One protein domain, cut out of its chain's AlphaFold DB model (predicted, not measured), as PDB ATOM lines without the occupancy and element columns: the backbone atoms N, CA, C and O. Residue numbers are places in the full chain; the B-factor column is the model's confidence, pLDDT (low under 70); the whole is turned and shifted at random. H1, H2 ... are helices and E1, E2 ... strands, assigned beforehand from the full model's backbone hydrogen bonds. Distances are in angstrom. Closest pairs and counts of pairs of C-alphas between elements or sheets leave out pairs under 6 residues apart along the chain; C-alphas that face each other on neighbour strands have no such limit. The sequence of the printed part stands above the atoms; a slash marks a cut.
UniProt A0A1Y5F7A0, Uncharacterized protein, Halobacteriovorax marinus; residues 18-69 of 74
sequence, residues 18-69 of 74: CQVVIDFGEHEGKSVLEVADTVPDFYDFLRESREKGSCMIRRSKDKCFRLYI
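What this domain is: This is residues 18 to 69 of the 74 residues of an uncharacterized protein of Halobacteriovorax marinus (UniProt A0A1Y5F7A0). A small three-stranded sheet, with E3 between E1 and E2, has beside it a helical hairpin, the short H1 and the longer H2, and each of the two helices only grazes the sheet, H1 with residues 32 to 35 and H2 with residues 46 to 50. The turn of the strand hairpin E2 and E3 reaches away from the helices, and Lys 61 in that turn and Asp 41 of H2 mark the long axis. The printed part has 52 residues, with two named helices and three named strands in the order E1, H1, H2, E2, E3. The sheet is mixed, in the order E1, E3, E2, and the class is mixed, helices and strands. The whole is compact, with a radius of gyration of the C-alphas of 10.3 A and spans of 30 by 23 by 16 A.

Where its parts are: E1, residues 20 to 22, begins at C-alpha 20 (-9.800, -31.187, 29.121) and is 6.8 A long. H1, residues 32 to 38, measures 10.0 A. H2, residues 40 to 51, measures 16.6 A and begins at C-alpha 40 (-2.927, -16.605, 31.878). E2, residues 56 to 59, is 10.2 A long. E3, residues 65 to 68, is 9.6 A long and ends at C-alpha 68 (-6.192, -30.278, 19.693).

How they stand to each other: E1 and E3 are parallel at 33 degrees, with N 21 and O 65 within hydrogen-bond range at 2.9 A. The hairpin E2 and E3 is antiparallel at 148 degrees, with N 56 and O 68 at 2.8 A. H1 grazes the sheet with residues 32 to 35, and H2 with residues 46 to 50. In the helical hairpin, H2 touches H1 with residues 42 to 43 alone, at a shallow tilt of 30 degrees, opposite ways; the closest C-alphas, of Ala 36 and Tyr 43, are 5.4 A apart. In H1 and H2 every O i to N i+4 pair is within hydrogen-bond range.

The domain as a whole: The C-alphas of Asp 41 and Lys 61, the two farthest apart, are 30.4 A apart. The printed part has no cut and no long link. The mean pLDDT of the printed part is 94.5, and no printed residue is under 70.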
ATOM      1  N   CYS A  18     -10.862 -28.832  34.041       94.56
ATOM      2  CA  CYS A  18      -9.973 -29.834  34.636       94.56
ATOM      3  C   CYS A  18     -10.020 -31.199  33.923       94.56
ATOM      4  O   CYS A  18      -9.121 -32.018  34.102       94.56
ATOM      5  N   GLN A  19     -11.054 -31.459  33.112       94.31
ATOM      6  CA  GLN A  19     -11.213 -32.708  32.361       94.31
ATOM      7  C   GLN A  19     -10.666 -32.629  30.934       94.31
ATOM      8  O   GLN A  19     -10.589 -33.658  30.254       94.31
ATOM      9  N   VAL A  20     -10.316 -31.427  30.469       96.50
ATOM     10  CA  VAL A  20      -9.800 -31.187  29.121       96.50
ATOM     11  C   VAL A  20      -8.300 -30.962  29.199       96.50
ATOM     12  O   VAL A  20      -7.837 -30.031  29.848       96.50
ATOM     13  N   VAL A  21      -7.550 -31.817  28.515       97.19
ATOM     14  CA  VAL A  21      -6.087 -31.782  28.458       97.19
ATOM     15  C   VAL A  21      -5.639 -31.181  27.131       97.19
ATOM     16  O   VAL A  21      -6.221 -31.476  26.087       97.19
ATOM     17  N   ILE A  22      -4.615 -30.341  27.158       97.00
ATOM     18  CA  ILE A  22      -3.984 -29.787  25.957       97.00
ATOM     19  C   ILE A  22      -3.156 -30.888  25.282       97.00
ATOM     20  O   ILE A  22      -2.376 -31.569  25.939       97.00
ATOM     21  N   ASP A  23      -3.340 -31.078  23.977       95.44
ATOM     22  CA  ASP A  23      -2.732 -32.167  23.186       95.44
ATOM     23  C   ASP A  23      -1.742 -31.628  22.133       95.44
ATOM     24  O   ASP A  23      -1.556 -32.227  21.078       95.44
ATOM     25  N   PHE A  24      -1.196 -30.426  22.359       94.00
ATOM     26  CA  PHE A  24      -0.273 -29.755  21.444       94.00
ATOM     27  C   PHE A  24       0.601 -28.710  22.151       94.00
ATOM     28  O   PHE A  24       0.230 -28.157  23.186       94.00
ATOM     29  N   GLY A  25       1.718 -28.355  21.512       92.25
ATOM     30  CA  GLY A  25       2.576 -27.246  21.934       92.25
ATOM     31  C   GLY A  25       3.311 -27.502  23.253       92.25
ATOM     32  O   GLY A  25       3.438 -28.631  23.710       92.25
ATOM     33  N   GLU A  26       3.813 -26.434  23.871       93.25
ATOM     34  CA  GLU A  26       4.643 -26.511  25.086       93.25
ATOM     35  C   GLU A  26       3.864 -26.948  26.339       93.25
ATOM     36  O   GLU A  26       4.440 -27.456  27.300       93.25
ATOM     37  N   HIS A  27       2.542 -26.779  26.333       95.62
ATOM     38  CA  HIS A  27       1.671 -27.109  27.462       95.62
ATOM     39  C   HIS A  27       0.920 -28.434  27.279       95.62
ATOM     40  O   HIS A  27      -0.064 -28.683  27.976       95.62
ATOM     41  N   GLU A  28       1.381 -29.287  26.361       96.06
ATOM     42  CA  GLU A  28       0.842 -30.632  26.175       96.06
ATOM     43  C   GLU A  28       0.829 -31.419  27.500       96.06
ATOM     44  O   GLU A  28       1.784 -31.404  28.277       96.06
ATOM     45  N   GLY A  29      -0.285 -32.097  27.776       95.12
ATOM     46  CA  GLY A  29      -0.488 -32.890  28.988       95.12
ATOM     47  C   GLY A  29      -1.062 -32.118  30.179       95.12
ATOM     48  O   GLY A  29      -1.582 -32.754  31.097       95.12
ATOM     49  N   LYS A  30      -1.055 -30.778  30.156       97.19
ATOM     50  CA  LYS A  30      -1.703 -29.956  31.190       97.19
ATOM     51  C   LYS A  30      -3.203 -29.837  30.963       97.19
ATOM     52  O   LYS A  30      -3.674 -29.837  29.823       97.19
ATOM     53  N   SER A  31      -3.961 -29.707  32.051       97.31
ATOM     54  CA  SER A  31      -5.390 -29.390  31.949       97.31
ATOM     55  C   SER A  31      -5.612 -27.917  31.595       97.31
ATOM     56  O   SER A  31      -4.770 -27.066  31.891       97.31
ATOM     57  N   VAL A  32      -6.763 -27.600  30.996       96.81
ATOM     58  CA  VAL A  32      -7.141 -26.205  30.705       96.81
ATOM     59  C   VAL A  32      -7.229 -25.386  31.998       96.81
ATOM     60  O   VAL A  32      -6.776 -24.247  32.009       96.81
ATOM     61  N   LEU A  33      -7.714 -25.986  33.092       96.62
ATOM     62  CA  LEU A  33      -7.775 -25.332  34.404       96.62
ATOM     63  C   LEU A  33      -6.375 -24.985  34.933       96.62
ATOM     64  O   LEU A  33      -6.136 -23.870  35.380       96.62
ATOM     65  N   GLU A  34      -5.429 -25.922  34.844       97.75
ATOM     66  CA  GLU A  34      -4.052 -25.677  35.289       97.75
ATOM     67  C   GLU A  34      -3.413 -24.518  34.517       97.75
ATOM     68  O   GLU A  34      -2.727 -23.681  35.100       97.75
ATOM     69  N   VAL A  35      -3.651 -24.442  33.207       97.12
ATOM     70  CA  VAL A  35      -3.195 -23.315  32.389       97.12
ATOM     71  C   VAL A  35      -3.891 -22.013  32.776       97.12
ATOM     72  O   VAL A  35      -3.215 -20.992  32.845       97.12
ATOM     73  N   ALA A  36      -5.194 -22.036  33.065       96.31
ATOM     74  CA  ALA A  36      -5.922 -20.853  33.526       96.31
ATOM     75  C   ALA A  36      -5.297 -20.261  34.801       96.31
ATOM     76  O   ALA A  36      -5.136 -19.045  34.904       96.31
ATOM     77  N   ASP A  37      -4.883 -21.126  35.732       96.69
ATOM     78  CA  ASP A  37      -4.299 -20.722  37.013       96.69
ATOM     79  C   ASP A  37      -2.813 -20.336  36.913       96.69
ATOM     80  O   ASP A  37      -2.340 -19.475  37.659       96.69
ATOM     81  N   THR A  38      -2.048 -20.987  36.026       97.31
ATOM     82  CA  THR A  38      -0.573 -20.883  36.007       97.31
ATOM     83  C   THR A  38      -0.001 -20.099  34.831       97.31
ATOM     84  O   THR A  38       1.109 -19.575  34.946       97.31
ATOM     85  N   VAL A  39      -0.721 -20.006  33.708       97.00
ATOM     86  CA  VAL A  39      -0.258 -19.359  32.467       97.00
ATOM     87  C   VAL A  39      -1.403 -18.559  31.807       97.00
ATOM     88  O   VAL A  39      -1.926 -18.972  30.766       97.00
ATOM     89  N   PRO A  40      -1.790 -17.394  32.369       95.38
ATOM     90  CA  PRO A  40      -2.927 -16.605  31.878       95.38
ATOM     91  C   PRO A  40      -2.823 -16.218  30.396       95.38
ATOM     92  O   PRO A  40      -3.799 -16.333  29.660       95.38
ATOM     93  N   ASP A  41      -1.623 -15.858  29.930       96.56
ATOM     94  CA  ASP A  41      -1.384 -15.483  28.530       96.56
ATOM     95  C   ASP A  41      -1.689 -16.640  27.563       96.56
ATOM     96  O   ASP A  41      -2.249 -16.446  26.482       96.56
ATOM     97  N   PHE A  42      -1.351 -17.874  27.957       96.31
ATOM     98  CA  PHE A  42      -1.656 -19.046  27.144       96.31
ATOM     99  C   PHE A  42      -3.146 -19.397  27.205       96.31
ATOM    100  O   PHE A  42      -3.717 -19.811  26.196       96.31
ATOM    101  N   TYR A  43      -3.806 -19.182  28.345       96.69
ATOM    102  CA  TYR A  43      -5.257 -19.330  28.440       96.69
ATOM    103  C   TYR A  43      -5.994 -18.368  27.493       96.69
ATOM    104  O   TYR A  43      -6.908 -18.788  26.776       96.69
ATOM    105  N   ASP A  44      -5.561 -17.107  27.414       96.81
ATOM    106  CA  ASP A  44      -6.112 -16.141  26.460       96.81
ATOM    107  C   ASP A  44      -5.899 -16.583  25.007       96.81
ATOM    108  O   ASP A  44      -6.832 -16.532  24.200       96.81
ATOM    109  N   PHE A  45      -4.725 -17.133  24.684       95.75
ATOM    110  CA  PHE A  45      -4.486 -17.745  23.376       95.75
ATOM    111  C   PHE A  45      -5.462 -18.899  23.071       95.75
ATOM    112  O   PHE A  45      -5.975 -18.993  21.949       95.75
ATOM    113  N   LEU A  46      -5.751 -19.777  24.042       95.56
ATOM    114  CA  LEU A  46      -6.715 -20.872  23.864       95.56
ATOM    115  C   LEU A  46      -8.135 -20.347  23.638       95.56
ATOM    116  O   LEU A  46      -8.853 -20.869  22.779       95.56
ATOM    117  N   ARG A  47      -8.529 -19.298  24.367       95.69
ATOM    118  CA  ARG A  47      -9.820 -18.621  24.197       95.69
ATOM    119  C   ARG A  47      -9.959 -18.037  22.795       95.69
ATOM    120  O   ARG A  47     -10.926 -18.347  22.102       95.69
ATOM    121  N   GLU A  48      -8.968 -17.282  22.331       95.88
ATOM    122  CA  GLU A  48      -8.975 -16.743  20.968       95.88
ATOM    123  C   GLU A  48      -8.984 -17.846  19.902       95.88
ATOM    124  O   GLU A  48      -9.686 -17.746  18.895       95.88
ATOM    125  N   SER A  49      -8.207 -18.912  20.110       93.69
ATOM    126  CA  SER A  49      -8.154 -20.056  19.193       93.69
ATOM    127  C   SER A  49      -9.506 -20.760  19.094       93.69
ATOM    128  O   SER A  49      -9.909 -21.182  18.006       93.69
ATOM    129  N   ARG A  50     -10.240 -20.844  20.211       92.88
ATOM    130  CA  ARG A  50     -11.600 -21.386  20.258       92.88
ATOM    131  C   ARG A  50     -12.587 -20.493  19.514       92.88
ATOM    132  O   ARG A  50     -13.365 -21.015  18.717       92.88
ATOM    133  N   GLU A  51     -12.533 -19.179  19.725       92.38
ATOM    134  CA  GLU A  51     -13.372 -18.200  19.016       92.38
ATOM    135  C   GLU A  51     -13.129 -18.221  17.498       92.38
ATOM    136  O   GLU A  51     -14.074 -18.152  16.714       92.38
ATOM    137  N   LYS A  52     -11.871 -18.402  17.076       92.88
ATOM    138  CA  LYS A  52     -11.474 -18.532  15.662       92.88
ATOM    139  C   LYS A  52     -11.797 -19.909  15.061       92.88
ATOM    140  O   LYS A  52     -11.626 -20.102  13.859       92.88
ATOM    141  N   GLY A  53     -12.228 -20.880  15.872       90.25
ATOM    142  CA  GLY A  53     -12.463 -22.262  15.436       90.25
ATOM    143  C   GLY A  53     -11.185 -23.024  15.059       90.25
ATOM    144  O   GLY A  53     -11.255 -24.034  14.360       90.25
ATOM    145  N   SER A  54     -10.018 -22.550  15.502       91.44
ATOM    146  CA  SER A  54      -8.701 -23.117  15.179       91.44
ATOM    147  C   SER A  54      -8.299 -24.285  16.083       91.44
ATOM    148  O   SER A  54      -7.297 -24.942  15.825       91.44
ATOM    149  N   CYS A  55      -9.074 -24.577  17.129       91.62
ATOM    150  CA  CYS A  55      -8.887 -25.746  17.982       91.62
ATOM    151  C   CYS A  55     -10.224 -26.439  18.279       91.62
ATOM    152  O   CYS A  55     -11.290 -25.821  18.272       91.62
ATOM    153  N   MET A  56     -10.170 -27.740  18.555       93.88
ATOM    154  CA  MET A  56     -11.334 -28.593  18.782       93.88
ATOM    155  C   MET A  56     -11.117 -29.500  19.992       93.88
ATOM    156  O   MET A  56      -9.988 -29.846  20.328       93.88
ATOM    157  N   ILE A  57     -12.209 -29.914  20.639       95.69
ATOM    158  CA  ILE A  57     -12.168 -30.900  21.725       95.69
ATOM    159  C   ILE A  57     -12.633 -32.247  21.184       95.69
ATOM    160  O   ILE A  57     -13.750 -32.367  20.680       95.69
ATOM    161  N   ARG A  58     -11.796 -33.276  21.331       94.81
ATOM    162  CA  ARG A  58     -12.148 -34.668  21.029       94.81
ATOM    163  C   ARG A  58     -12.126 -35.499  22.300       94.81
ATOM    164  O   ARG A  58     -11.241 -35.352  23.137       94.81
ATOM    165  N   ARG A  59     -13.069 -36.433  22.413       94.38
ATOM    166  CA  ARG A  59     -13.025 -37.484  23.431       94.38
ATOM    167  C   ARG A  59     -12.243 -38.686  22.905       94.38
ATOM    168  O   ARG A  59     -12.592 -39.242  21.864       94.38
ATOM    169  N   SER A  60     -11.208 -39.087  23.626       89.00
ATOM    170  CA  SER A  60     -10.383 -40.252  23.302       89.00
ATOM    171  C   SER A  60     -10.938 -41.540  23.936       89.00
ATOM    172  O   SER A  60     -11.836 -41.511  24.783       89.00
ATOM    173  N   LYS A  61     -10.435 -42.705  23.494       89.06
ATOM    174  CA  LYS A  61     -10.873 -44.034  23.984       89.06
ATOM    175  C   LYS A  61     -10.583 -44.250  25.475       89.06
ATOM    176  O   LYS A  61     -11.305 -44.992  26.132       89.06
ATOM    177  N   ASP A  62      -9.568 -43.565  25.995       86.25
ATOM    178  CA  ASP A  62      -9.211 -43.469  27.417       86.25
ATOM    179  C   ASP A  62     -10.232 -42.663  28.247       86.25
ATOM    180  O   ASP A  62     -10.078 -42.535  29.456       86.25
ATOM    181  N   LYS A  63     -11.307 -42.168  27.614       84.44
ATOM    182  CA  LYS A  63     -12.332 -41.290  28.192       84.44
ATOM    183  C   LYS A  63     -11.807 -39.898  28.569       84.44
ATOM    184  O   LYS A  63     -12.569 -39.152  29.179       84.44
ATOM    185  N   CYS A  64     -10.599 -39.527  28.147       88.75
ATOM    186  CA  CYS A  64     -10.046 -38.188  28.330       88.75
ATOM    187  C   CYS A  64     -10.537 -37.242  27.226       88.75
ATOM    188  O   CYS A  64     -10.673 -37.644  26.062       88.75
ATOM    189  N   PHE A  65     -10.787 -35.980  27.574       96.88
ATOM    190  CA  PHE A  65     -11.032 -34.927  26.593       96.88
ATOM    191  C   PHE A  65      -9.713 -34.249  26.246       96.88
ATOM    192  O   PHE A  65      -8.937 -33.902  27.130       96.88
ATOM    193  N   ARG A  66      -9.458 -34.079  24.951       96.25
ATOM    194  CA  ARG A  66      -8.222 -33.499  24.430       96.25
ATOM    195  C   ARG A  66      -8.543 -32.297  23.564       96.25
ATOM    196  O   ARG A  66      -9.338 -32.422  22.629       96.25
ATOM    197  N   LEU A  67      -7.949 -31.157  23.892       96.38
ATOM    198  CA  LEU A  67      -7.965 -29.951  23.078       96.38
ATOM    199  C   LEU A  67      -6.821 -30.050  22.067       96.38
ATOM    200  O   LEU A  67      -5.658 -30.084  22.459       96.38
ATOM    201  N   TYR A  68      -7.154 -30.111  20.781       94.38
ATOM    202  CA  TYR A  68      -6.192 -30.278  19.693       94.38
ATOM    203  C   TYR A  68      -6.410 -29.231  18.599       94.38
ATOM    204  O   TYR A  68      -7.522 -28.731  18.408       94.38
ATOM    205  N   ILE A  69      -5.351 -28.921  17.854       90.75
ATOM    206  CA  ILE A  69      -5.428 -28.115  16.634       90.75
ATOM    207  C   ILE A  69      -5.577 -29.090  15.460       90.75
ATOM    208  O   ILE A  69      -4.679 -29.907  15.244       90.75
TER     209      ILE A  69